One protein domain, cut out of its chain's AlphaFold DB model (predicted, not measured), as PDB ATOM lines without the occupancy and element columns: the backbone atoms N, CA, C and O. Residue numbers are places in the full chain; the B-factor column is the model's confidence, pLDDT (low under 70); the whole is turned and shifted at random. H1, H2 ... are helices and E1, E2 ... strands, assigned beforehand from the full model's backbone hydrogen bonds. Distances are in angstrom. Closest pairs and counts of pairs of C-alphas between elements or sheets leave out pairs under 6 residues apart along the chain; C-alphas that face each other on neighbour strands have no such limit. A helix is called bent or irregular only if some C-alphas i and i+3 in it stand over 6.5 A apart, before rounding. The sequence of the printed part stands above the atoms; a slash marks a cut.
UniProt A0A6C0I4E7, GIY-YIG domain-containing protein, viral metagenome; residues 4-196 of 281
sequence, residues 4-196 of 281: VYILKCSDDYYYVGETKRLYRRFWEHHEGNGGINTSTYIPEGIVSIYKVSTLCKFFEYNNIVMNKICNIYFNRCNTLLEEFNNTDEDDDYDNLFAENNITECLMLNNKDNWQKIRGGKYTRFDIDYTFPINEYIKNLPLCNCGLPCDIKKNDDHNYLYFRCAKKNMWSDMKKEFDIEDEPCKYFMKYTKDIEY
ATOM      1  N   VAL A   4     103.889 183.025 221.711       97.75
ATOM      2  CA  VAL A   4     102.903 183.920 222.329       97.75
ATOM      3  C   VAL A   4     101.636 183.863 221.482       97.75
ATOM      4  O   VAL A   4     101.723 183.841 220.255       97.75
ATOM      5  N   TYR A   5     100.466 183.834 222.102       97.44
ATOM      6  CA  TYR A   5      99.174 183.832 221.421       97.44
ATOM      7  C   TYR A   5      98.236 184.863 222.038       97.44
ATOM      8  O   TYR A   5      98.389 185.227 223.202       97.44
ATOM      9  N   ILE A   6      97.269 185.316 221.244       97.56
ATOM     10  CA  ILE A   6      96.216 186.239 221.667       97.56
ATOM     11  C   ILE A   6      94.867 185.577 221.403       97.56
ATOM     12  O   ILE A   6      94.590 185.167 220.271       97.56
ATOM     13  N   LEU A   7      94.044 185.500 222.442       96.62
ATOM     14  CA  LEU A   7      92.639 185.120 222.378       96.62
ATOM     15  C   LEU A   7      91.778 186.368 222.518       96.62
ATOM     16  O   LEU A   7      92.101 187.260 223.309       96.62
ATOM     17  N   LYS A   8      90.673 186.400 221.784       96.00
ATOM     18  CA  LYS A   8      89.554 187.278 222.092       96.00
ATOM     19  C   LYS A   8      88.611 186.507 222.999       96.00
ATOM     20  O   LYS A   8      88.348 185.329 222.760       96.00
ATOM     21  N   CYS A   9      88.158 187.166 224.044       96.12
ATOM     22  CA  CYS A   9      87.273 186.627 225.053       96.12
ATOM     23  C   CYS A   9      85.984 187.450 225.109       96.12
ATOM     24  O   CYS A   9      85.929 188.573 224.599       96.12
ATOM     25  N   SER A  10      84.983 186.904 225.792       95.50
ATOM     26  CA  SER A  10      83.722 187.583 226.083       95.50
ATOM     27  C   SER A  10      83.927 188.981 226.685       95.50
ATOM     28  O   SER A  10      84.943 189.264 227.328       95.50
ATOM     29  N   ASP A  11      82.941 189.860 226.494       94.81
ATOM     30  CA  ASP A  11      82.940 191.253 226.974       94.81
ATOM     31  C   ASP A  11      84.106 192.111 226.443       94.81
ATOM     32  O   ASP A  11      84.555 193.058 227.104       94.81
ATOM     33  N   ASP A  12      84.592 191.798 225.238       94.00
ATOM     34  CA  ASP A  12      85.725 192.448 224.564       94.00
ATOM     35  C   ASP A  12      87.050 192.357 225.342       94.00
ATOM     36  O   ASP A  12      87.919 193.231 225.233       94.00
ATOM     37  N   TYR A  13      87.217 191.310 226.154       97.38
ATOM     38  CA  TYR A  13      88.496 191.023 226.794       97.38
ATOM     39  C   TYR A  13      89.471 190.386 225.805       97.38
ATOM     40  O   TYR A  13      89.095 189.616 224.925       97.38
ATOM     41  N   TYR A  14      90.757 190.667 225.984       97.75
ATOM     42  CA  TYR A  14      91.828 189.990 225.264       97.75
ATOM     43  C   TYR A  14      92.739 189.282 226.252       97.75
ATOM     44  O   TYR A  14      93.226 189.897 227.203       97.75
ATOM     45  N   TYR A  15      93.012 188.005 225.995       98.06
ATOM     46  CA  TYR A  15      93.970 187.228 226.770       98.06
ATOM     47  C   TYR A  15      95.228 186.948 225.951       98.06
ATOM     48  O   TYR A  15      95.161 186.365 224.869       98.06
ATOM     49  N   VAL A  16      96.385 187.339 226.476       98.38
ATOM     50  CA  VAL A  16      97.704 187.032 225.927       98.38
ATOM     51  C   VAL A  16      98.339 185.955 226.794       98.38
ATOM     52  O   VAL A  16      98.373 186.080 228.016       98.38
ATOM     53  N   GLY A  17      98.833 184.895 226.162       97.62
ATOM     54  CA  GLY A  17      99.499 183.796 226.851       97.62
ATOM     55  C   GLY A  17     100.717 183.290 226.092       97.62
ATOM     56  O   GLY A  17     100.870 183.553 224.898       97.62
ATOM     57  N   GLU A  18     101.560 182.504 226.761       96.25
ATOM     58  CA  GLU A  18     102.656 181.763 226.124       96.25
ATOM     59  C   GLU A  18     102.513 180.243 226.279       96.25
ATOM     60  O   GLU A  18     101.829 179.746 227.181       96.25
ATOM     61  N   THR A  19     103.107 179.481 225.358       95.44
ATOM     62  CA  THR A  19     103.162 178.016 225.452       95.44
ATOM     63  C   THR A  19     104.232 177.398 224.543       95.44
ATOM     64  O   THR A  19     104.511 177.878 223.442       95.44
ATOM     65  N   LYS A  20     104.779 176.243 224.956       94.81
ATOM     66  CA  LYS A  20     105.516 175.309 224.074       94.81
ATOM     67  C   LYS A  20     104.596 174.348 223.299       94.81
ATOM     68  O   LYS A  20     105.045 173.686 222.371       94.81
ATOM     69  N   ARG A  21     103.321 174.224 223.692       94.50
ATOM     70  CA  ARG A  21     102.365 173.212 223.197       94.50
ATOM     71  C   ARG A  21     101.099 173.892 222.679       94.50
ATOM     72  O   ARG A  21     100.064 173.856 223.337       94.50
ATOM     73  N   LEU A  22     101.218 174.549 221.527       92.69
ATOM     74  CA  LEU A  22     100.199 175.458 220.995       92.69
ATOM     75  C   LEU A  22      98.824 174.787 220.819       92.69
ATOM     76  O   LEU A  22      97.871 175.200 221.468       92.69
ATOM     77  N   TYR A  23      98.754 173.688 220.059       92.44
ATOM     78  CA  TYR A  23      97.523 172.909 219.850       92.44
ATOM     79  C   TYR A  23      96.860 172.467 221.152       92.44
ATOM     80  O   TYR A  23      95.680 172.719 221.374       92.44
ATOM     81  N   ARG A  24      97.639 171.842 222.043       94.25
ATOM     82  CA  ARG A  24      97.126 171.374 223.333       94.25
ATOM     83  C   ARG A  24      96.556 172.528 224.155       94.25
ATOM     84  O   ARG A  24      95.511 172.361 224.763       94.25
ATOM     85  N   ARG A  25      97.227 173.684 224.175       95.50
ATOM     86  CA  ARG A  25      96.753 174.851 224.927       95.50
ATOM     87  C   ARG A  25      95.462 175.422 224.339       95.50
ATOM     88  O   ARG A  25      94.594 175.828 225.097       95.50
ATOM     89  N   PHE A  26      95.318 175.440 223.018       93.69
ATOM     90  CA  PHE A  26      94.066 175.864 222.393       93.69
ATOM     91  C   PHE A  26      92.921 174.893 222.659       93.69
ATOM     92  O   PHE A  26      91.829 175.347 222.979       93.69
ATOM     93  N   TRP A  27      93.181 173.586 222.644       92.94
ATOM     94  CA  TRP A  27      92.189 172.593 223.053       92.94
ATOM     95  C   TRP A  27      91.792 172.743 224.531       92.94
ATOM     96  O   TRP A  27      90.610 172.759 224.849       92.94
ATOM     97  N   GLU A  28      92.762 172.949 225.430       94.25
ATOM     98  CA  GLU A  28      92.497 173.242 226.850       94.25
ATOM     99  C   GLU A  28      91.557 174.453 227.007       94.25
ATOM    100  O   GLU A  28      90.616 174.388 227.791       94.25
ATOM    101  N   HIS A  29      91.765 175.531 226.244       93.81
ATOM    102  CA  HIS A  29      90.886 176.709 226.269       93.81
ATOM    103  C   HIS A  29      89.499 176.444 225.678       93.81
ATOM    104  O   HIS A  29      88.514 176.883 226.262       93.81
ATOM    105  N   HIS A  30      89.418 175.717 224.561       88.31
ATOM    106  CA  HIS A  30      88.154 175.382 223.899       88.31
ATOM    107  C   HIS A  30      87.237 174.534 224.793       88.31
ATOM    108  O   HIS A  30      86.043 174.794 224.886       88.31
ATOM    109  N   GLU A  31      87.807 173.577 225.527       90.00
ATOM    110  CA  GLU A  31      87.071 172.714 226.463       90.00
ATOM    111  C   GLU A  31      86.782 173.388 227.821       90.00
ATOM    112  O   GLU A  31      86.319 172.736 228.755       90.00
ATOM    113  N   GLY A  32      87.123 174.672 227.992       88.94
ATOM    114  CA  GLY A  32      86.965 175.387 229.265       88.94
ATOM    115  C   GLY A  32      87.956 174.970 230.364       88.94
ATOM    116  O   GLY A  32      87.838 175.413 231.504       88.94
ATOM    117  N   ASN A  33      88.975 174.176 230.031       91.50
ATOM    118  CA  ASN A  33      90.058 173.732 230.919       91.50
ATOM    119  C   ASN A  33      91.254 174.708 230.940       91.50
ATOM    120  O   ASN A  33      92.394 174.321 231.216       91.50
ATOM    121  N   GLY A  34      91.006 175.974 230.597       88.75
ATOM    122  CA  GLY A  34      91.999 177.042 230.595       88.75
ATOM    123  C   GLY A  34      92.390 177.522 232.000       88.75
ATOM    124  O   GLY A  34      92.065 176.926 233.024       88.75
ATOM    125  N   GLY A  35      93.112 178.642 232.056       90.62
ATOM    126  CA  GLY A  35      93.443 179.304 233.320       90.62
ATOM    127  C   GLY A  35      92.280 180.127 233.881       90.62
ATOM    128  O   GLY A  35      91.285 180.355 233.202       90.62
ATOM    129  N   ILE A  36      92.452 180.669 235.093       93.12
ATOM    130  CA  ILE A  36      91.424 181.478 235.786       93.12
ATOM    131  C   ILE A  36      90.931 182.656 234.923       93.12
ATOM    132  O   ILE A  36      89.744 182.962 234.911       93.12
ATOM    133  N   ASN A  37      91.821 183.318 234.170       94.56
ATOM    134  CA  ASN A  37      91.414 184.433 233.301       94.56
ATOM    135  C   ASN A  37      90.475 183.965 232.183       94.56
ATOM    136  O   ASN A  37      89.481 184.627 231.927       94.56
ATOM    137  N   THR A  38      90.756 182.818 231.565       93.12
ATOM    138  CA  THR A  38      89.964 182.264 230.457       93.12
ATOM    139  C   THR A  38      88.735 181.477 230.917       93.12
ATOM    140  O   THR A  38      87.831 181.252 230.128       93.12
ATOM    141  N   SER A  39      88.658 181.065 232.185       93.50
ATOM    142  CA  SER A  39      87.403 180.568 232.766       93.50
ATOM    143  C   SER A  39      86.477 181.703 233.216       93.50
ATOM    144  O   SER A  39      85.269 181.509 233.290       93.50
ATOM    145  N   THR A  40      87.037 182.880 233.513       94.75
ATOM    146  CA  THR A  40      86.271 184.093 233.846       94.75
ATOM    147  C   THR A  40      85.784 184.808 232.586       94.75
ATOM    148  O   THR A  40      84.616 185.170 232.500       94.75
ATOM    149  N   TYR A  41      86.674 184.990 231.609       95.81
ATOM    150  CA  TYR A  41      86.397 185.614 230.317       95.81
ATOM    151  C   TYR A  41      86.548 184.556 229.230       95.81
ATOM    152  O   TYR A  41      87.668 184.184 228.861       95.81
ATOM    153  N   ILE A  42      85.420 184.038 228.756       95.19
ATOM    154  CA  ILE A  42      85.376 182.836 227.919       95.19
ATOM    155  C   ILE A  42      86.014 183.151 226.560       95.19
ATOM    156  O   ILE A  42      85.577 184.104 225.917       95.19
ATOM    157  N   PRO A  43      87.037 182.400 226.109       95.19
ATOM    158  CA  PRO A  43      87.603 182.565 224.778       95.19
ATOM    159  C   PRO A  43      86.556 182.333 223.686       95.19
ATOM    160  O   PRO A  43      85.924 181.283 223.642       95.19
ATOM    161  N   GLU A  44      86.417 183.300 222.787       93.50
ATOM    162  CA  GLU A  44      85.539 183.235 221.612       93.50
ATOM    163  C   GLU A  44      86.318 182.856 220.347       93.50
ATOM    164  O   GLU A  44      85.750 182.320 219.402       93.50
ATOM    165  N   GLY A  45      87.628 183.124 220.321       91.81
ATOM    166  CA  GLY A  45      88.459 182.780 219.176       91.81
ATOM    167  C   GLY A  45      89.933 183.117 219.345       91.81
ATOM    168  O   GLY A  45      90.345 183.914 220.196       91.81
ATOM    169  N   ILE A  46      90.752 182.498 218.497       94.00
ATOM    170  CA  ILE A  46      92.185 182.778 218.401       94.00
ATOM    171  C   ILE A  46      92.388 183.899 217.386       94.00
ATOM    172  O   ILE A  46      91.951 183.807 216.239       94.00
ATOM    173  N   VAL A  47      93.109 184.944 217.791       94.38
ATOM    174  CA  VAL A  47      93.247 186.157 216.977       94.38
ATOM    175  C   VAL A  47      94.624 186.257 216.334       94.38
ATOM    176  O   VAL A  47      94.749 186.736 215.210       94.38
ATOM    177  N   SER A  48      95.690 185.842 217.025       95.50
ATOM    178  CA  SER A  48      97.046 185.830 216.456       95.50
ATOM    179  C   SER A  48      98.029 185.001 217.277       95.50
ATOM    180  O   SER A  48      97.803 184.732 218.458       95.50
ATOM    181  N   ILE A  49      99.140 184.620 216.639       96.25
ATOM    182  CA  ILE A  49     100.259 183.909 217.264       96.25
ATOM    183  C   ILE A  49     101.603 184.491 216.812       96.25
ATOM    184  O   ILE A  49     101.757 184.947 215.676       96.25
ATOM    185  N   TYR A  50     102.597 184.423 217.690       96.56
ATOM    186  CA  TYR A  50     103.937 184.969 217.502       96.56
ATOM    187  C   TYR A  50     104.977 183.957 217.969       96.56
ATOM    188  O   TYR A  50     104.826 183.345 219.026       96.56
ATOM    189  N   LYS A  51     106.065 183.802 217.214       94.88
ATOM    190  CA  LYS A  51     107.218 183.031 217.689       94.88
ATOM    191  C   LYS A  51     107.980 183.863 218.719       94.88
ATOM    192  O   LYS A  51     108.361 184.994 218.417       94.88
ATOM    193  N   VAL A  52     108.244 183.294 219.897       94.62
ATOM    194  CA  VAL A  52     108.997 183.987 220.963       94.62
ATOM    195  C   VAL A  52     110.375 184.418 220.463       94.62
ATOM    196  O   VAL A  52     110.754 185.568 220.654       94.62
ATOM    197  N   SER A  53     111.086 183.544 219.748       93.31
ATOM    198  CA  SER A  53     112.419 183.855 219.221       93.31
ATOM    199  C   SER A  53     112.417 185.044 218.264       93.31
ATOM    200  O   SER A  53     113.260 185.926 218.375       93.31
ATOM    201  N   THR A  54     111.433 185.131 217.367       94.56
ATOM    202  CA  THR A  54     111.292 186.270 216.450       94.56
ATOM    203  C   THR A  54     111.044 187.580 217.200       94.56
ATOM    204  O   THR A  54     111.662 188.595 216.877       94.56
ATOM    205  N   LEU A  55     110.176 187.564 218.218       95.44
ATOM    206  CA  LEU A  55     109.915 188.743 219.046       95.44
ATOM    207  C   LEU A  55     111.166 189.182 219.810       95.44
ATOM    208  O   LEU A  55     111.542 190.350 219.742       95.44
ATOM    209  N   CYS A  56     111.844 188.253 220.481       94.31
ATOM    210  CA  CYS A  56     113.032 188.565 221.268       94.31
ATOM    211  C   CYS A  56     114.189 189.068 220.397       94.31
ATOM    212  O   CYS A  56     114.774 190.098 220.731       94.31
ATOM    213  N   LYS A  57     114.448 188.443 219.238       93.88
ATOM    214  CA  LYS A  57     115.433 188.939 218.257       93.88
ATOM    215  C   LYS A  57     115.115 190.368 217.821       93.88
ATOM    216  O   LYS A  57     116.016 191.202 217.748       93.88
ATOM    217  N   PHE A  58     113.842 190.679 217.562       95.56
ATOM    218  CA  PHE A  58     113.436 192.040 217.212       95.56
ATOM    219  C   PHE A  58     113.646 193.023 218.365       95.56
ATOM    220  O   PHE A  58     114.223 194.083 218.139       95.56
ATOM    221  N   PHE A  59     113.208 192.703 219.585       95.31
ATOM    222  CA  PHE A  59     113.359 193.608 220.728       95.31
ATOM    223  C   PHE A  59     114.826 193.869 221.062       95.31
ATOM    224  O   PHE A  59     115.199 195.014 221.313       95.31
ATOM    225  N   GLU A  60     115.668 192.840 220.991       93.00
ATOM    226  CA  GLU A  60     117.111 192.968 221.166       93.00
ATOM    227  C   GLU A  60     117.730 193.849 220.075       93.00
ATOM    228  O   GLU A  60     118.429 194.818 220.377       93.00
ATOM    229  N   TYR A  61     117.414 193.576 218.806       93.75
ATOM    230  CA  TYR A  61     117.908 194.371 217.685       93.75
ATOM    231  C   TYR A  61     117.448 195.833 217.764       93.75
ATOM    232  O   TYR A  61     118.244 196.757 217.598       93.75
ATOM    233  N   ASN A  62     116.172 196.059 218.075       94.81
ATOM    234  CA  ASN A  62     115.596 197.384 218.258       94.81
ATOM    235  C   ASN A  62     116.278 198.134 219.410       94.81
ATOM    236  O   ASN A  62     116.619 199.304 219.256       94.81
ATOM    237  N   ASN A  63     116.542 197.464 220.535       92.62
ATOM    238  CA  ASN A  63     117.257 198.052 221.665       92.62
ATOM    239  C   ASN A  63     118.677 198.493 221.278       92.62
ATOM    240  O   ASN A  63     119.101 199.594 221.634       92.62
ATOM    241  N   ILE A  64     119.391 197.670 220.505       91.50
ATOM    242  CA  ILE A  64     120.721 198.019 219.996       91.50
ATOM    243  C   ILE A  64     120.655 199.247 219.082       91.50
ATOM    244  O   ILE A  64     121.442 200.180 219.257       91.50
ATOM    245  N   VAL A  65     119.706 199.271 218.144       92.19
ATOM    246  CA  VAL A  65     119.506 200.386 217.208       92.19
ATOM    247  C   VAL A  65     119.195 201.681 217.958       92.19
ATOM    248  O   VAL A  65     119.851 202.699 217.729       92.19
ATOM    249  N   MET A  66     118.237 201.643 218.886       91.94
ATOM    250  CA  MET A  66     117.768 202.823 219.616       91.94
ATOM    251  C   MET A  66     118.831 203.401 220.551       91.94
ATOM    252  O   MET A  66     118.962 204.619 220.645       91.94
ATOM    253  N   ASN A  67     119.630 202.543 221.187       89.88
ATOM    254  CA  ASN A  67     120.694 202.962 222.102       89.88
ATOM    255  C   ASN A  67     122.064 203.092 221.423       89.88
ATOM    256  O   ASN A  67     123.064 203.350 222.091       89.88
ATOM    257  N   LYS A  68     122.130 202.907 220.097       88.50
ATOM    258  CA  LYS A  68     123.366 202.946 219.300       88.50
ATOM    259  C   LYS A  68     124.487 202.071 219.881       88.50
ATOM    260  O   LYS A  68     125.664 202.436 219.809       88.50
ATOM    261  N   ILE A  69     124.134 200.904 220.427       87.00
ATOM    262  CA  ILE A  69     125.098 199.957 221.006       87.00
ATOM    263  C   ILE A  69     126.001 199.451 219.877       87.00
ATOM    264  O   ILE A  69     125.524 198.925 218.874       87.00
ATOM    265  N   CYS A  70     127.313 199.638 220.005       80.81
ATOM    266  CA  CYS A  70     128.259 199.405 218.915       80.81
ATOM    267  C   CYS A  70     129.329 198.394 219.321       80.81
ATOM    268  O   CYS A  70     130.477 198.759 219.519       80.81
ATOM    269  N   ASN A  71     128.984 197.109 219.415       80.56
ATOM    270  CA  ASN A  71     129.996 196.078 219.633       80.56
ATOM    271  C   ASN A  71     130.686 195.730 218.302       80.56
ATOM    272  O   ASN A  71     130.098 195.095 217.427       80.56
ATOM    273  N   ILE A  72     131.923 196.191 218.113       81.75
ATOM    274  CA  ILE A  72     132.656 196.003 216.844       81.75
ATOM    275  C   ILE A  72     133.363 194.646 216.772       81.75
ATOM    276  O   ILE A  72     133.668 194.161 215.685       81.75
ATOM    277  N   TYR A  73     133.621 194.014 217.918       78.81
ATOM    278  CA  TYR A  73     134.364 192.754 217.967       78.81
ATOM    279  C   TYR A  73     133.471 191.524 217.987       78.81
ATOM    280  O   TYR A  73     133.884 190.464 217.523       78.81
ATOM    281  N   PHE A  74     132.261 191.663 218.515       72.25
ATOM    282  CA  PHE A  74     131.234 190.648 218.427       72.25
ATOM    283  C   PHE A  74     130.189 191.154 217.458       72.25
ATOM    284  O   PHE A  74     129.507 192.139 217.729       72.25
ATOM    285  N   ASN A  75     130.082 190.486 216.316       73.25
ATOM    286  CA  ASN A  75     129.209 190.840 215.202       73.25
ATOM    287  C   ASN A  75     127.708 190.642 215.527       73.25
ATOM    288  O   ASN A  75     126.929 190.286 214.651       73.25
ATOM    289  N   ARG A  76     127.298 190.854 216.785       75.94
ATOM    290  CA  ARG A  76     126.017 190.458 217.384       75.94
ATOM    291  C   ARG A  76     124.815 190.974 216.600       75.94
ATOM    292  O   ARG A  76     123.875 190.228 216.378       75.94
ATOM    293  N   CYS A  77     124.866 192.216 216.114       79.31
ATOM    294  CA  CYS A  77     123.813 192.760 215.250       79.31
ATOM    295  C   CYS A  77     123.646 191.985 213.946       79.31
ATOM    296  O   CYS A  77     122.521 191.709 213.543       79.31
ATOM    297  N   ASN A  78     124.752 191.659 213.280       80.75
ATOM    298  CA  ASN A  78     124.689 190.919 212.029       80.75
ATOM    299  C   ASN A  78     124.289 189.473 212.292       80.75
ATOM    300  O   ASN A  78     123.445 188.987 211.562       80.75
ATOM    301  N   THR A  79     124.764 188.841 213.369       83.19
ATOM    302  CA  THR A  79     124.308 187.501 213.772       83.19
ATOM    303  C   THR A  79     122.793 187.470 214.003       83.19
ATOM    304  O   THR A  79     122.103 186.638 213.420       83.19
ATOM    305  N   LEU A  80     122.239 188.442 214.747       86.06
ATOM    306  CA  LEU A  80     120.788 188.563 214.952       86.06
ATOM    307  C   LEU A  80     120.011 188.694 213.637       86.06
ATOM    308  O   LEU A  80     118.911 188.155 213.522       86.06
ATOM    309  N   LEU A  81     120.552 189.422 212.654       88.94
ATOM    310  CA  LEU A  81     119.931 189.580 211.339       88.94
ATOM    311  C   LEU A  81     120.120 188.341 210.452       88.94
ATOM    312  O   LEU A  81     119.179 187.924 209.788       88.94
ATOM    313  N   GLU A  82     121.306 187.745 210.416       87.75
ATOM    314  CA  GLU A  82     121.626 186.543 209.637       87.75
ATOM    315  C   GLU A  82     120.707 185.388 210.038       87.75
ATOM    316  O   GLU A  82     120.108 184.746 209.177       87.75
ATOM    317  N   GLU A  83     120.490 185.217 211.338       87.50
ATOM    318  CA  GLU A  83     119.682 184.141 211.908       87.50
ATOM    319  C   GLU A  83     118.239 184.571 212.209       87.50
ATOM    320  O   GLU A  83     117.502 183.847 212.882       87.50
ATOM    321  N   PHE A  84     117.798 185.743 211.740       91.69
ATOM    322  CA  PHE A  84     116.511 186.315 212.153       91.69
ATOM    323  C   PHE A  84     115.320 185.412 211.810       91.69
ATOM    324  O   PHE A  84     114.408 185.220 212.618       91.69
ATOM    325  N   ASN A  85     115.335 184.852 210.599       90.44
ATOM    326  CA  ASN A  85     114.301 183.939 210.121       90.44
ATOM    327  C   ASN A  85     114.527 182.488 210.586       90.44
ATOM    328  O   ASN A  85     113.592 181.694 210.479       90.44
ATOM    329  N   ASN A  86     115.711 182.152 211.117       85.50
ATOM    330  CA  ASN A  86     116.040 180.805 211.585       85.50
ATOM    331  C   ASN A  86     115.337 180.525 212.917       85.50
ATOM    332  O   ASN A  86     115.342 181.356 213.835       85.50
ATOM    333  N   THR A  87     114.703 179.355 213.007       67.56
ATOM    334  CA  THR A  87     113.826 178.987 214.132       67.56
ATOM    335  C   THR A  87     114.194 177.674 214.811       67.56
ATOM    336  O   THR A  87     113.378 177.155 215.572       67.56
ATOM    337  N   ASP A  88     115.381 177.145 214.518       56.94
ATOM    338  CA  ASP A  88     115.716 175.740 214.770       56.94
ATOM    339  C   ASP A  88     116.347 175.459 216.136       56.94
ATOM    340  O   ASP A  88     116.638 174.306 216.439       56.94
ATOM    341  N   GLU A  89     116.454 176.452 217.014       55.47
ATOM    342  CA  GLU A  89     116.963 176.235 218.367       55.47
ATOM    343  C   GLU A  89     115.913 176.608 219.421       55.47
ATOM    344  O   GLU A  89     115.138 177.562 219.280       55.47
ATOM    345  N   ASP A  90     115.851 175.801 220.487       56.66
ATOM    346  CA  ASP A  90     115.232 176.165 221.765       56.66
ATOM    347  C   ASP A  90     116.121 177.253 222.403       56.66
ATOM    348  O   ASP A  90     116.713 177.061 223.460       56.66
ATOM    349  N   ASP A  91     116.248 178.387 221.708       63.44
ATOM    350  CA  ASP A  91     116.920 179.574 222.204       63.44
ATOM    351  C   ASP A  91     116.291 179.909 223.563       63.44
ATOM    352  O   ASP A  91     115.060 180.029 223.670       63.44
ATOM    353  N   ASP A  92     117.127 180.054 224.596       75.69
ATOM    354  CA  ASP A  92     116.743 180.416 225.969       75.69
ATOM    355  C   ASP A  92     116.320 181.898 226.053       75.69
ATOM    356  O   ASP A  92     116.765 182.688 226.884       75.69
ATOM    357  N   TYR A  93     115.444 182.309 225.139       86.38
ATOM    358  CA  TYR A  93     114.799 183.604 225.165       86.38
ATOM    359  C   TYR A  93     113.785 183.670 226.304       86.38
ATOM    360  O   TYR A  93     113.005 182.741 226.534       86.38
ATOM    361  N   ASP A  94     113.740 184.831 226.952       92.19
ATOM    362  CA  ASP A  94     112.769 185.131 227.993       92.19
ATOM    363  C   ASP A  94     111.352 185.221 227.396       92.19
ATOM    364  O   ASP A  94     110.944 186.210 226.780       92.19
ATOM    365  N   ASN A  95     110.588 184.141 227.556       93.69
ATOM    366  CA  ASN A  95     109.216 184.060 227.071       93.69
ATOM    367  C   ASN A  95     108.269 185.001 227.824       93.69
ATOM    368  O   ASN A  95     107.337 185.514 227.206       93.69
ATOM    369  N   LEU A  96     108.520 185.263 229.112       95.56
ATOM    370  CA  LEU A  96     107.729 186.215 229.892       95.56
ATOM    371  C   LEU A  96     107.985 187.636 229.398       95.56
ATOM    372  O   LEU A  96     107.054 188.433 229.302       95.56
ATOM    373  N   PHE A  97     109.227 187.958 229.031       96.31
ATOM    374  CA  PHE A  97     109.546 189.222 228.377       96.31
ATOM    375  C   PHE A  97     108.768 189.375 227.064       96.31
ATOM    376  O   PHE A  97     108.114 190.398 226.866       96.31
ATOM    377  N   ALA A  98     108.761 188.366 226.189       96.81
ATOM    378  CA  ALA A  98     108.001 188.427 224.937       96.81
ATOM    379  C   ALA A  98     106.486 188.600 225.168       96.81
ATOM    380  O   ALA A  98     105.866 189.477 224.564       96.81
ATOM    381  N   GLU A  99     105.900 187.799 226.063       98.06
ATOM    382  CA  GLU A  99     104.477 187.849 226.419       98.06
ATOM    383  C   GLU A  99     104.077 189.219 226.988       98.06
ATOM    384  O   GLU A  99     103.104 189.824 226.531       98.06
ATOM    385  N   ASN A 100     104.859 189.750 227.935       98.00
ATOM    386  CA  ASN A 100     104.605 191.059 228.537       98.00
ATOM    387  C   ASN A 100     104.695 192.184 227.500       98.00
ATOM    388  O   ASN A 100     103.834 193.057 227.491       98.00
ATOM    389  N   ASN A 101     105.681 192.159 226.597       98.06
ATOM    390  CA  ASN A 101     105.801 193.181 225.555       98.06
ATOM    391  C   ASN A 101     104.606 193.168 224.588       98.06
ATOM    392  O   ASN A 101     104.095 194.229 224.237       98.06
ATOM    393  N   ILE A 102     104.112 191.996 224.179       98.31
ATOM    394  CA  ILE A 102     102.903 191.909 223.339       98.31
ATOM    395  C   ILE A 102     101.662 192.395 224.097       98.31
ATOM    396  O   ILE A 102     100.879 193.169 223.545       98.31
ATOM    397  N   THR A 103     101.521 192.000 225.364       98.25
ATOM    398  CA  THR A 103     100.426 192.443 226.242       98.25
ATOM    399  C   THR A 103     100.414 193.966 226.377       98.25
ATOM    400  O   THR A 103      99.402 194.616 226.124       98.25
ATOM    401  N   GLU A 104     101.560 194.559 226.702       98.06
ATOM    402  CA  GLU A 104     101.693 196.005 226.870       98.06
ATOM    403  C   GLU A 104     101.556 196.750 225.533       98.06
ATOM    404  O   GLU A 104     101.048 197.867 225.514       98.06
ATOM    405  N   CYS A 105     101.917 196.138 224.399       97.81
ATOM    406  CA  CYS A 105     101.681 196.715 223.071       97.81
ATOM    407  C   CYS A 105     100.192 196.866 222.770       97.81
ATOM    408  O   CYS A 105      99.775 197.925 222.300       97.81
ATOM    409  N   LEU A 106      99.378 195.867 223.110       97.19
ATOM    410  CA  LEU A 106      97.925 196.000 223.032       97.19
ATOM    411  C   LEU A 106      97.420 197.101 223.979       97.19
ATOM    412  O   LEU A 106      96.646 197.958 223.556       97.19
ATOM    413  N   MET A 107      97.888 197.125 225.232       97.44
ATOM    414  CA  MET A 107      97.439 198.099 226.239       97.44
ATOM    415  C   MET A 107      97.750 199.541 225.833       97.44
ATOM    416  O   MET A 107      96.877 200.405 225.891       97.44
ATOM    417  N   LEU A 108      98.976 199.802 225.367       96.31
ATOM    418  CA  LEU A 108      99.409 201.136 224.948       96.31
ATOM    419  C   LEU A 108      98.592 201.691 223.776       96.31
ATOM    420  O   LEU A 108      98.447 202.911 223.656       96.31
ATOM    421  N   ASN A 109      98.060 200.804 222.935       94.88
ATOM    422  CA  ASN A 109      97.246 201.160 221.780       94.88
ATOM    423  C   ASN A 109      95.728 201.082 222.040       94.88
ATOM    424  O   ASN A 109      94.955 201.473 221.170       94.88
ATOM    425  N   ASN A 110      95.294 200.640 223.224       94.31
ATOM    426  CA  ASN A 110      93.894 200.627 223.653       94.31
ATOM    427  C   ASN A 110      93.753 201.291 225.031       94.31
ATOM    428  O   ASN A 110      93.378 200.658 226.015       94.31
ATOM    429  N   LYS A 111      94.111 202.578 225.104       93.69
ATOM    430  CA  LYS A 111      94.233 203.330 226.364       93.69
ATOM    431  C   LYS A 111      92.961 203.350 227.200       93.69
ATOM    432  O   LYS A 111      93.055 203.262 228.416       93.69
ATOM    433  N   ASP A 112      91.800 203.441 226.565       95.50
ATOM    434  CA  ASP A 112      90.533 203.585 227.286       95.50
ATOM    435  C   ASP A 112      90.050 202.254 227.881       95.50
ATOM    436  O   ASP A 112      89.343 202.248 228.883       95.50
ATOM    437  N   ASN A 113      90.475 201.119 227.311       95.69
ATOM    438  CA  ASN A 113      90.056 199.779 227.739       95.69
ATOM    439  C   ASN A 113      91.242 198.869 228.078       95.69
ATOM    440  O   ASN A 113      91.138 197.646 227.994       95.69
ATOM    441  N   TRP A 114      92.386 199.436 228.456       96.88
ATOM    442  CA  TRP A 114      93.621 198.668 228.620       96.88
ATOM    443  C   TRP A 114      93.509 197.570 229.692       96.88
ATOM    444  O   TRP A 114      94.142 196.526 229.573       96.88
ATOM    445  N   GLN A 115      92.655 197.770 230.702       96.06
ATOM    446  CA  GLN A 115      92.364 196.792 231.758       96.06
ATOM    447  C   GLN A 115      91.631 195.543 231.241       96.06
ATOM    448  O   GLN A 115      91.660 194.502 231.899       96.06
ATOM    449  N   LYS A 116      91.007 195.621 230.056       97.00
ATOM    450  CA  LYS A 116      90.420 194.463 229.368       97.00
ATOM    451  C   LYS A 116      91.462 193.579 228.682       97.00
ATOM    452  O   LYS A 116      91.132 192.514 228.171       97.00
ATOM    453  N   ILE A 117      92.728 193.987 228.674       98.00
ATOM    454  CA  ILE A 117      93.831 193.191 228.148       98.00
ATOM    455  C   ILE A 117      94.532 192.510 229.323       98.00
ATOM    456  O   ILE A 117      94.944 193.151 230.286       98.00
ATOM    457  N   ARG A 118      94.657 191.186 229.257       97.62
ATOM    458  CA  ARG A 118      95.145 190.334 230.346       97.62
ATOM    459  C   ARG A 118      96.232 189.419 229.812       97.62
ATOM    460  O   ARG A 118      96.002 188.713 228.844       97.62
ATOM    461  N   GLY A 119      97.405 189.393 230.429       97.06
ATOM    462  CA  GLY A 119      98.501 188.540 229.963       97.06
ATOM    463  C   GLY A 119      99.785 188.748 230.745       97.06
ATOM    464  O   GLY A 119      99.953 189.787 231.387       97.06
ATOM    465  N   GLY A 120     100.659 187.740 230.758       95.19
ATOM    466  CA  GLY A 120     101.898 187.759 231.530       95.19
ATOM    467  C   GLY A 120     101.682 188.202 232.982       95.19
ATOM    468  O   GLY A 120     100.905 187.602 233.734       95.19
ATOM    469  N   LYS A 121     102.337 189.298 233.379       95.81
ATOM    470  CA  LYS A 121     102.245 189.845 234.743       95.81
ATOM    471  C   LYS A 121     100.900 190.504 235.082       95.81
ATOM    472  O   LYS A 121     100.694 190.794 236.255       95.81
ATOM    473  N   TYR A 122      99.998 190.709 234.116       97.25
ATOM    474  CA  TYR A 122      98.694 191.388 234.252       97.25
ATOM    475  C   TYR A 122      97.517 190.409 234.342       97.25
ATOM    476  O   TYR A 122      96.490 190.582 233.689       97.25
ATOM    477  N   THR A 123      97.683 189.325 235.092       95.94
ATOM    478  CA  THR A 123      96.729 188.202 235.130       95.94
ATOM    479  C   THR A 123      96.090 187.988 236.497       95.94
ATOM    480  O   THR A 123      95.161 187.187 236.619       95.94
ATOM    481  N   ARG A 124      96.523 188.717 237.528       96.19
ATOM    482  CA  ARG A 124      95.937 188.631 238.869       96.19
ATOM    483  C   ARG A 124      94.709 189.527 239.001       96.19
ATOM    484  O   ARG A 124      94.667 190.609 238.421       96.19
ATOM    485  N   PHE A 125      93.682 189.038 239.688       94.50
ATOM    486  CA  PHE A 125      92.422 189.764 239.915       94.50
ATOM    487  C   PHE A 125      92.452 190.605 241.191       94.50
ATOM    488  O   PHE A 125      91.670 191.531 241.343       94.50
ATOM    489  N   ASP A 126      93.369 190.284 242.100       95.31
ATOM    490  CA  ASP A 126      93.545 190.944 243.390       95.31
ATOM    491  C   ASP A 126      94.552 192.105 243.343       95.31
ATOM    492  O   ASP A 126      94.917 192.651 244.381       95.31
ATOM    493  N   ILE A 127      95.016 192.478 242.147       95.94
ATOM    494  CA  ILE A 127      95.950 193.582 241.928       95.94
ATOM    495  C   ILE A 127      95.285 194.622 241.031       95.94
ATOM    496  O   ILE A 127      94.868 194.304 239.915       95.94
ATOM    497  N   ASP A 128      95.261 195.868 241.500       94.19
ATOM    498  CA  ASP A 128      94.953 197.027 240.668       94.19
ATOM    499  C   ASP A 128      96.239 197.504 239.985       94.19
ATOM    500  O   ASP A 128      97.161 198.024 240.619       94.19
ATOM    501  N   TYR A 129      96.349 197.220 238.692       96.31
ATOM    502  CA  TYR A 129      97.534 197.556 237.917       96.31
ATOM    503  C   TYR A 129      97.490 199.019 237.481       96.31
ATOM    504  O   TYR A 129      96.433 199.587 237.215       96.31
ATOM    505  N   THR A 130      98.666 199.613 237.305       96.06
ATOM    506  CA  THR A 130      98.800 200.912 236.648       96.06
ATOM    507  C   THR A 130      99.042 200.739 235.152       96.06
ATOM    508  O   THR A 130      99.559 199.714 234.699       96.06
ATOM    509  N   PHE A 131      98.666 201.759 234.381       96.44
ATOM    510  CA  PHE A 131      98.889 201.780 232.940       96.44
ATOM    511  C   PHE A 131     100.390 201.631 232.621       96.44
ATOM    512  O   PHE A 131     101.205 202.349 233.214       96.44
ATOM    513  N   PRO A 132     100.782 200.721 231.710       95.62
ATOM    514  CA  PRO A 132     102.187 200.412 231.488       95.62
ATOM    515  C   PRO A 132     102.954 201.558 230.827       95.62
ATOM    516  O   PRO A 132     102.423 202.324 230.025       95.62
ATOM    517  N   ILE A 133     104.257 201.604 231.101       94.00
ATOM    518  CA  ILE A 133     105.238 202.379 230.338       94.00
ATOM    519  C   ILE A 133     106.267 201.381 229.817       94.00
ATOM    520  O   ILE A 133     106.941 200.723 230.608       94.00
ATOM    521  N   ASN A 134     106.393 201.261 228.495       93.25
ATOM    522  CA  ASN A 134     107.316 200.314 227.879       93.25
ATOM    523  C   ASN A 134     107.979 200.905 226.634       93.25
ATOM    524  O   ASN A 134     107.324 201.250 225.648       93.25
ATOM    525  N   GLU A 135     109.305 201.021 226.681       90.38
ATOM    526  CA  GLU A 135     110.094 201.601 225.598       90.38
ATOM    527  C   GLU A 135     110.480 200.597 224.504       90.38
ATOM    528  O   GLU A 135     110.663 201.000 223.354       90.38
ATOM    529  N   TYR A 136     110.544 199.300 224.822       87.88
ATOM    530  CA  TYR A 136     110.968 198.244 223.894       87.88
ATOM    531  C   TYR A 136     110.021 198.095 222.699       87.88
ATOM    532  O   TYR A 136     110.455 197.771 221.592       87.88
ATOM    533  N   ILE A 137     108.739 198.393 222.911       91.94
ATOM    534  CA  ILE A 137     107.673 198.261 221.913       91.94
ATOM    535  C   ILE A 137     107.363 199.556 221.158       91.94
ATOM    536  O   ILE A 137     106.501 199.545 220.285       91.94
ATOM    537  N   LYS A 138     108.075 200.663 221.422       88.19
ATOM    538  CA  LYS A 138     107.849 201.956 220.737       88.19
ATOM    539  C   LYS A 138     107.908 201.848 219.210       88.19
ATOM    540  O   LYS A 138     107.229 202.593 218.512       88.19
ATOM    541  N   ASN A 139     108.719 200.920 218.702       93.06
ATOM    542  CA  ASN A 139     108.895 200.681 217.272       93.06
ATOM    543  C   ASN A 139     108.178 199.415 216.775       93.06
ATOM    544  O   ASN A 139     108.418 199.005 215.641       93.06
ATOM    545  N   LEU A 140     107.325 198.792 217.598       96.50
ATOM    546  CA  LEU A 140     106.465 197.684 217.190       96.50
ATOM    547  C   LEU A 140     105.078 198.237 216.810       96.50
ATOM    548  O   LEU A 140     104.302 198.596 217.695       96.50
ATOM    549  N   PRO A 141     104.750 198.339 215.513       96.75
ATOM    550  CA  PRO A 141     103.473 198.878 215.064       96.75
ATOM    551  C   PRO A 141     102.329 197.876 215.237       96.75
ATOM    552  O   PRO A 141     102.529 196.654 215.232       96.75
ATOM    553  N   LEU A 142     101.104 198.398 215.249       97.25
ATOM    554  CA  LEU A 142      99.916 197.601 214.968       97.25
ATOM    555  C   LEU A 142      99.715 197.442 213.456       97.25
ATOM    556  O   LEU A 142     100.005 198.347 212.671       97.25
ATOM    557  N   CYS A 143      99.195 196.288 213.047       96.00
ATOM    558  CA  CYS A 143      98.710 196.078 211.688       96.00
ATOM    559  C   CYS A 143      97.291 196.647 211.520       96.00
ATOM    560  O   CYS A 143      96.662 197.073 212.486       96.00
ATOM    561  N   ASN A 144      96.730 196.579 210.308       95.12
ATOM    562  CA  ASN A 144      95.375 197.086 210.035       95.12
ATOM    563  C   ASN A 144      94.263 196.353 210.813       95.12
ATOM    564  O   ASN A 144      93.135 196.826 210.826       95.12
ATOM    565  N   CYS A 145      94.563 195.213 211.444       92.94
ATOM    566  CA  CYS A 145      93.632 194.509 212.331       92.94
ATOM    567  C   CYS A 145      93.652 195.042 213.777       92.94
ATOM    568  O   CYS A 145      92.985 194.468 214.624       92.94
ATOM    569  N   GLY A 146      94.477 196.047 214.096       94.12
ATOM    570  CA  GLY A 146      94.653 196.534 215.471       94.12
ATOM    571  C   GLY A 146      95.543 195.648 216.356       94.12
ATOM    572  O   GLY A 146      95.651 195.885 217.552       94.12
ATOM    573  N   LEU A 147      96.203 194.638 215.781       96.12
ATOM    574  CA  LEU A 147      97.070 193.695 216.500       96.12
ATOM    575  C   LEU A 147      98.548 194.037 216.300       96.12
ATOM    576  O   LEU A 147      98.904 194.453 215.188       96.12
ATOM    577  N   PRO A 148      99.423 193.787 217.294       97.69
ATOM    578  CA  PRO A 148     100.866 193.920 217.134       97.69
ATOM    579  C   PRO A 148     101.358 193.135 215.918       97.69
ATOM    580  O   PRO A 148     100.909 192.015 215.659       97.69
ATOM    581  N   CYS A 149     102.252 193.727 215.133       97.94
ATOM    582  CA  CYS A 149     102.747 193.077 213.926       97.94
ATOM    583  C   CYS A 149     103.649 191.875 214.224       97.94
ATOM    584  O   CYS A 149     104.365 191.836 215.220       97.94
ATOM    585  N   ASP A 150     103.666 190.926 213.291       97.50
ATOM    586  CA  ASP A 150     104.758 189.963 213.157       97.50
ATOM    587  C   ASP A 150     105.933 190.614 212.416       97.50
ATOM    588  O   ASP A 150     105.743 191.553 211.634       97.50
ATOM    589  N   ILE A 151     107.141 190.097 212.645       97.31
ATOM    590  CA  ILE A 151     108.377 190.625 212.070       97.31
ATOM    591  C   ILE A 151     109.045 189.538 211.241       97.31
ATOM    592  O   ILE A 151     109.179 188.391 211.664       97.31
ATOM    593  N   LYS A 152     109.503 189.908 210.050       96.31
ATOM    594  CA  LYS A 152     110.287 189.034 209.180       96.31
ATOM    595  C   LYS A 152     111.472 189.778 208.609       96.31
ATOM    596  O   LYS A 152     111.424 190.993 208.429       96.31
ATOM    597  N   LYS A 153     112.513 189.029 208.269       95.94
ATOM    598  CA  LYS A 153     113.601 189.533 207.445       95.94
ATOM    599  C   LYS A 153     113.334 189.208 205.982       95.94
ATOM    600  O   LYS A 153     112.847 188.128 205.654       95.94
ATOM    601  N   ASN A 154     113.613 190.163 205.105       95.38
ATOM    602  CA  ASN A 154     113.776 189.907 203.683       95.38
ATOM    603  C   ASN A 154     115.238 189.515 203.455       95.38
ATOM    604  O   ASN A 154     116.123 190.343 203.674       95.38
ATOM    605  N   ASP A 155     115.482 188.264 203.075       90.25
ATOM    606  CA  ASP A 155     116.843 187.739 202.948       90.25
ATOM    607  C   ASP A 155     117.571 188.292 201.718       90.25
ATOM    608  O   ASP A 155     118.754 188.605 201.815       90.25
ATOM    609  N   ASP A 156     116.850 188.551 200.624       91.31
ATOM    610  CA  ASP A 156     117.421 189.086 199.380       91.31
ATOM    611  C   ASP A 156     117.955 190.520 199.535       91.31
ATOM    612  O   ASP A 156     118.976 190.891 198.960       91.31
ATOM    613  N   HIS A 157     117.258 191.348 200.316       89.31
ATOM    614  CA  HIS A 157     117.541 192.782 200.458       89.31
ATOM    615  C   HIS A 157     117.987 193.175 201.875       89.31
ATOM    616  O   HIS A 157     118.142 194.363 202.163       89.31
ATOM    617  N   ASN A 158     118.158 192.197 202.768       88.94
ATOM    618  CA  ASN A 158     118.662 192.346 204.134       88.94
ATOM    619  C   ASN A 158     117.991 193.464 204.970       88.94
ATOM    620  O   ASN A 158     118.659 194.301 205.592       88.94
ATOM    621  N   TYR A 159     116.656 193.489 204.994       93.75
ATOM    622  CA  TYR A 159     115.881 194.405 205.840       93.75
ATOM    623  C   TYR A 159     114.812 193.672 206.647       93.75
ATOM    624  O   TYR A 159     114.248 192.675 206.192       93.75
ATOM    625  N   LEU A 160     114.486 194.202 207.828       97.31
ATOM    626  CA  LEU A 160     113.331 193.753 208.600       97.31
ATOM    627  C   LEU A 160     112.060 194.454 208.118       97.31
ATOM    628  O   LEU A 160     112.081 195.617 207.712       97.31
ATOM    629  N   TYR A 161     110.935 193.755 208.165       97.88
ATOM    630  CA  TYR A 161     109.629 194.318 207.859       97.88
ATOM    631  C   TYR A 161     108.546 193.746 208.764       97.88
ATOM    632  O   TYR A 161     108.608 192.603 209.217       97.88
ATOM    633  N   PHE A 162     107.534 194.571 208.988       98.38
ATOM    634  CA  PHE A 162     106.338 194.252 209.737       98.38
ATOM    635  C   PHE A 162     105.251 193.743 208.800       98.38
ATOM    636  O   PHE A 162     105.066 194.269 207.698       98.38
ATOM    637  N   ARG A 163     104.511 192.735 209.255       97.31
ATOM    638  CA  ARG A 163     103.348 192.173 208.563       97.31
ATOM    639  C   ARG A 163     102.267 191.783 209.567       97.31
ATOM    640  O   ARG A 163     102.509 191.723 210.769       97.31
ATOM    641  N   CYS A 164     101.069 191.476 209.081       97.12
ATOM    642  CA  CYS A 164      99.998 190.978 209.942       97.12
ATOM    643  C   CYS A 164     100.394 189.663 210.641       97.12
ATOM    644  O   CYS A 164     100.760 188.697 209.967       97.12
ATOM    645  N   ALA A 165     100.251 189.608 211.969       95.94
ATOM    646  CA  ALA A 165     100.552 188.417 212.766       95.94
ATOM    647  C   ALA A 165      99.633 187.226 212.471       95.94
ATOM    648  O   ALA A 165     100.048 186.077 212.611       95.94
ATOM    649  N   LYS A 166      98.429 187.472 211.937       94.00
ATOM    650  CA  LYS A 166      97.532 186.405 211.471       94.00
ATOM    651  C   LYS A 166      98.162 185.525 210.382       94.00
ATOM    652  O   LYS A 166      97.791 184.367 210.240       94.00
ATOM    653  N   LYS A 167      99.179 186.020 209.659       93.62
ATOM    654  CA  LYS A 167      99.954 185.237 208.672       93.62
ATOM    655  C   LYS A 167     100.817 184.130 209.290       93.62
ATOM    656  O   LYS A 167     101.438 183.377 208.543       93.62
ATOM    657  N   ASN A 168     100.919 184.064 210.616       93.19
ATOM    658  CA  ASN A 168     101.599 182.972 211.307       93.19
ATOM    659  C   ASN A 168     100.696 181.744 211.492       93.19
ATOM    660  O   ASN A 168     101.213 180.662 211.750       93.19
ATOM    661  N   MET A 169      99.377 181.893 211.327       90.88
ATOM    662  CA  MET A 169      98.409 180.799 211.406       90.88
ATOM    663  C   MET A 169      98.313 180.090 210.047       90.88
ATOM    664  O   MET A 169      98.098 180.738 209.020       90.88
ATOM    665  N   TRP A 170      98.498 178.767 210.025       86.06
ATOM    666  CA  TRP A 170      98.415 177.945 208.807       86.06
ATOM    667  C   TRP A 170      97.005 177.381 208.591       86.06
ATOM    668  O   TRP A 170      96.155 177.419 209.480       86.06
ATOM    669  N   SER A 171      96.751 176.861 207.387       82.50
ATOM    670  CA  SER A 171      95.418 176.438 206.942       82.50
ATOM    671  C   SER A 171      94.769 175.388 207.832       82.50
ATOM    672  O   SER A 171      93.567 175.454 208.046       82.50
ATOM    673  N   ASP A 172      95.533 174.425 208.342       82.69
ATOM    674  CA  ASP A 172      94.953 173.336 209.134       82.69
ATOM    675  C   ASP A 172      94.574 173.802 210.542       82.69
ATOM    676  O   ASP A 172      93.506 173.454 211.029       82.69
ATOM    677  N   MET A 173      95.352 174.716 211.131       84.88
ATOM    678  CA  MET A 173      94.978 175.370 212.388       84.88
ATOM    679  C   MET A 173      93.642 176.124 212.262       84.88
ATOM    680  O   MET A 173      92.826 176.069 213.172       84.88
ATOM    681  N   LYS A 174      93.394 176.777 211.115       80.75
ATOM    682  CA  LYS A 174      92.124 177.470 210.819       80.75
ATOM    683  C   LYS A 174      90.924 176.537 210.659       80.75
ATOM    684  O   LYS A 174      89.798 177.003 210.751       80.75
ATOM    685  N   LYS A 175      91.147 175.259 210.343       81.12
ATOM    686  CA  LYS A 175      90.065 174.269 210.221       81.12
ATOM    687  C   LYS A 175      89.697 173.665 211.571       81.12
ATOM    688  O   LYS A 175      88.555 173.266 211.751       81.12
ATOM    689  N   GLU A 176      90.672 173.545 212.470       83.00
ATOM    690  CA  GLU A 176      90.507 172.883 213.768       83.00
ATOM    691  C   GLU A 176      90.010 173.818 214.875       83.00
ATOM    692  O   GLU A 176      89.394 173.348 215.825       83.00
ATOM    693  N   PHE A 177      90.274 175.121 214.768       83.06
ATOM    694  CA  PHE A 177      89.903 176.100 215.787       83.06
ATOM    695  C   PHE A 177      89.160 177.288 215.182       83.06
ATOM    696  O   PHE A 177      89.403 177.657 214.030       83.06
ATOM    697  N   ASP A 178      88.336 177.941 216.001       77.62
ATOM    698  CA  ASP A 178      87.693 179.209 215.663       77.62
ATOM    699  C   ASP A 178      88.748 180.325 215.586       77.62
ATOM    700  O   ASP A 178      89.151 180.935 216.582       77.62
ATOM    701  N   ILE A 179      89.265 180.543 214.374       78.06
ATOM    702  CA  ILE A 179      90.233 181.595 214.065       78.06
ATOM    703  C   ILE A 179      89.507 182.783 213.444       78.06
ATOM    704  O   ILE A 179      88.891 182.665 212.385       78.06
ATOM    705  N   GLU A 180      89.642 183.951 214.068       67.25
ATOM    706  CA  GLU A 180      89.032 185.177 213.557       67.25
ATOM    707  C   GLU A 180      89.780 185.728 212.333       67.25
ATOM    708  O   GLU A 180      90.979 186.018 212.397       67.25
ATOM    709  N   ASP A 181      89.023 186.000 211.268       72.00
ATOM    710  CA  ASP A 181      89.361 186.712 210.026       72.00
ATOM    711  C   ASP A 181      90.590 186.264 209.215       72.00
ATOM    712  O   ASP A 181      91.583 185.696 209.675       72.00
ATOM    713  N   GLU A 182      90.582 186.680 207.952       85.62
ATOM    714  CA  GLU A 182      91.752 186.613 207.087       85.62
ATOM    715  C   GLU A 182      92.822 187.665 207.457       85.62
ATOM    716  O   GLU A 182      92.511 188.772 207.910       85.62
ATOM    717  N   PRO A 183      94.122 187.363 207.250       92.12
ATOM    718  CA  PRO A 183      95.196 188.301 207.541       92.12
ATOM    719  C   PRO A 183      95.091 189.554 206.668       92.12
ATOM    720  O   PRO A 183      95.018 189.471 205.439       92.12
ATOM    721  N   CYS A 184      95.201 190.737 207.278       94.12
ATOM    722  CA  CYS A 184      95.237 191.978 206.512       94.12
ATOM    723  C   CYS A 184      96.520 192.110 205.667       94.12
ATOM    724  O   CYS A 184      97.558 191.486 205.920       94.12
ATOM    725  N   LYS A 185      96.470 192.991 204.660       95.50
ATOM    726  CA  LYS A 185      97.579 193.270 203.729       95.50
ATOM    727  C   LYS A 185      98.624 194.255 204.282       95.50
ATOM    728  O   LYS A 185      99.310 194.909 203.504       95.50
ATOM    729  N   TYR A 186      98.743 194.381 205.605       97.44
ATOM    730  CA  TYR A 186      99.702 195.300 206.219       97.44
ATOM    731  C   TYR A 186     101.147 194.922 205.877       97.44
ATOM    732  O   TYR A 186     101.534 193.752 205.981       97.44
ATOM    733  N   PHE A 187     101.933 195.930 205.510       97.75
ATOM    734  CA  PHE A 187     103.361 195.833 205.252       97.75
ATOM    735  C   PHE A 187     104.033 197.159 205.608       97.75
ATOM    736  O   PHE A 187     103.590 198.215 205.161       97.75
ATOM    737  N   MET A 188     105.132 197.102 206.355       97.81
ATOM    738  CA  MET A 188     105.972 198.271 206.609       97.81
ATOM    739  C   MET A 188     107.428 197.847 206.786       97.81
ATOM    740  O   MET A 188     107.719 196.959 207.580       97.81
ATOM    741  N   LYS A 189     108.360 198.484 206.071       97.75
ATOM    742  CA  LYS A 189     109.797 198.259 206.296       97.75
ATOM    743  C   LYS A 189     110.219 198.877 207.629       97.75
ATOM    744  O   LYS A 189     109.815 199.994 207.947       97.75
ATOM    745  N   TYR A 190     111.063 198.180 208.379       96.88
ATOM    746  CA  TYR A 190     111.736 198.749 209.537       96.88
ATOM    747  C   TYR A 190     112.887 199.630 209.047       96.88
ATOM    748  O   TYR A 190     113.815 199.141 208.414       96.88
ATOM    749  N   THR A 191     112.783 200.937 209.280       95.69
ATOM    750  CA  THR A 191     113.728 201.940 208.753       95.69
ATOM    751  C   THR A 191     114.563 202.617 209.835       95.69
ATOM    752  O   THR A 191     115.469 203.389 209.521       95.69
ATOM    753  N   LYS A 192     114.285 202.346 211.116       94.00
ATOM    754  CA  LYS A 192     115.003 202.959 212.245       94.00
ATOM    755  C   LYS A 192     116.462 202.504 212.329       94.00
ATOM    756  O   LYS A 192     117.283 203.197 212.916       94.00
ATOM    757  N   ASP A 193     116.796 201.378 211.708       93.44
ATOM    758  CA  ASP A 193     118.153 200.841 211.645       93.44
ATOM    759  C   ASP A 193     119.042 201.487 210.571       93.44
ATOM    760  O   ASP A 193     120.249 201.257 210.584       93.44
ATOM    761  N   ILE A 194     118.498 202.306 209.661       92.81
ATOM    762  CA  ILE A 194     119.269 202.910 208.561       92.81
ATOM    763  C   ILE A 194     120.381 203.812 209.110       92.81
ATOM    764  O   ILE A 194     121.554 203.634 208.779       92.81
ATOM    765  N   GLU A 195     120.026 204.753 209.987       92.19
ATOM    766  CA  GLU A 195     120.998 205.660 210.611       92.19
ATOM    767  C   GLU A 195     121.991 204.899 211.490       92.19
ATOM    768  O   GLU A 195     123.183 205.211 211.503       92.19
ATOM    769  N   TYR A 196     121.513 203.870 212.193       91.69
ATOM    770  CA  TYR A 196     122.355 203.019 213.021       91.69
ATOM    771  C   TYR A 196     123.398 202.263 212.191       91.69
ATOM    772  O   TYR A 196     124.569 202.267 212.558       91.69
TER     773      TYR A 196
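What this domain is: This is residues 4 to 196 of the 281 residues of the protein "GIY-YIG domain-containing protein" of viral metagenome (UniProt A0A6C0I4E7). A twisted sheet of four strands, E3, E1, E2 and E4, has the long helix H5 over one face and the short helices H1 and H2 over the other. Toward the other end of the domain, the long helix H3 packs on strand E5 of a smaller sheet, E5, E6 and E7, and H4 packs on H3. The 193 printed residues, 109 of them in named elements, run E1 E2 H1 H2 E3 H3 H4 H5 H6 E4 E5 E6 H7 H8 E7 H9; the first sheet is mixed, the second all antiparallel. The class is mixed, helices and strands, and the whole is compact, with a radius of gyration of the C-alphas of 17.0 A and spans of 51 by 39 by 31 A.

Where its parts are: In the larger sheet, E3 is residues 43 to 51, 20.9 A long, E1 4 to 9, from C-alpha 4 at (102.903, 183.920, 222.329), E2 13 to 19, 19.6 A, and E4 117 to 119. H5 is residues 95 to 109, 21.5 A, H1 22 to 30, H2 36 to 40 and H6 111 to 116. H3 is residues 52 to 66, 20.8 A, and H4 76 to 82. In the smaller sheet, E5 is residues 150 to 154, E6 159 to 163 and E7 187 to 189. H7 is residues 165 to 168, H8 171 to 176 and H9 193 to 196, ending at C-alpha 196 (122.355, 203.019, 213.021).

How they stand to each other: E1 and E2 form an antiparallel hairpin, with N 7 and O 15 2.8 A apart. E3 is antiparallel to E1, with N 6 and O 48 at 2.9 A, and bends by 53 degrees at residue 47. E4 is parallel to E2, with N 118 and O 14 at 2.8 A. E2, H1 with H2, and E3 make a split strand-helix-strand unit, two strands running the same way with E1 between them, and its crossover is right-handed. H5 runs along the strands at a height over the sheet of 8.0 A; the closest C-alphas of E2 and H5, Val 16 and Thr 103, are 6.1 A apart. H1, at a height of 8.1 A, and H2, at 9.1 A, are on the opposite face. H7 stands at the sheet's level, its Lys 166 C-alpha 5.0 A from that of Ser 48 in E3. H6 is irregular, with C-alphas 112 and 115 8.3 A apart; it only grazes this sheet and touches H5 only at the corner, closest at C-alphas 107 and 114, 4.5 A. H3, the hub, touches H5 with residues 52 to 56 alone, closest at C-alphas 52 and 98, 6.0 A; it touches H4 at a steep tilt of 50 degrees, opposite ways, closest at C-alphas 57 and 80, 6.3 A. H3 and H9 only just touch, with 3 pairs of C-alphas within 8 A, the closest Val 65 and Tyr 196, 5.7 A. H3 only grazes the smaller sheet, with residues 54 to 58. There E5 and E6 form a hairpin, with N 161 and O 152 at 2.8 A, and E7 is antiparallel to E6, with N 162 and O 188 at 2.8 A. H8 is on neither sheet and touches no helix. Every O i to N i+4 pair is within hydrogen-bond range in H1, H2, H3, H4, H5 and H8; H6 has 0 of 2, with 1 of 3 O i to N i+3 pairs, and H7 and H9 are too short for an O i to N i+4 pair.

The domain as a whole: The two C-alphas farthest apart, those of Asp 11 and Tyr 73, are 52.2 A apart. The printed part has no cut. The links H4 to H5, 12 residues, and E4 to E5, 30 residues, are long. Mean pLDDT of the printed part is 91.7; residues 87 to 91 and 180 are under 70.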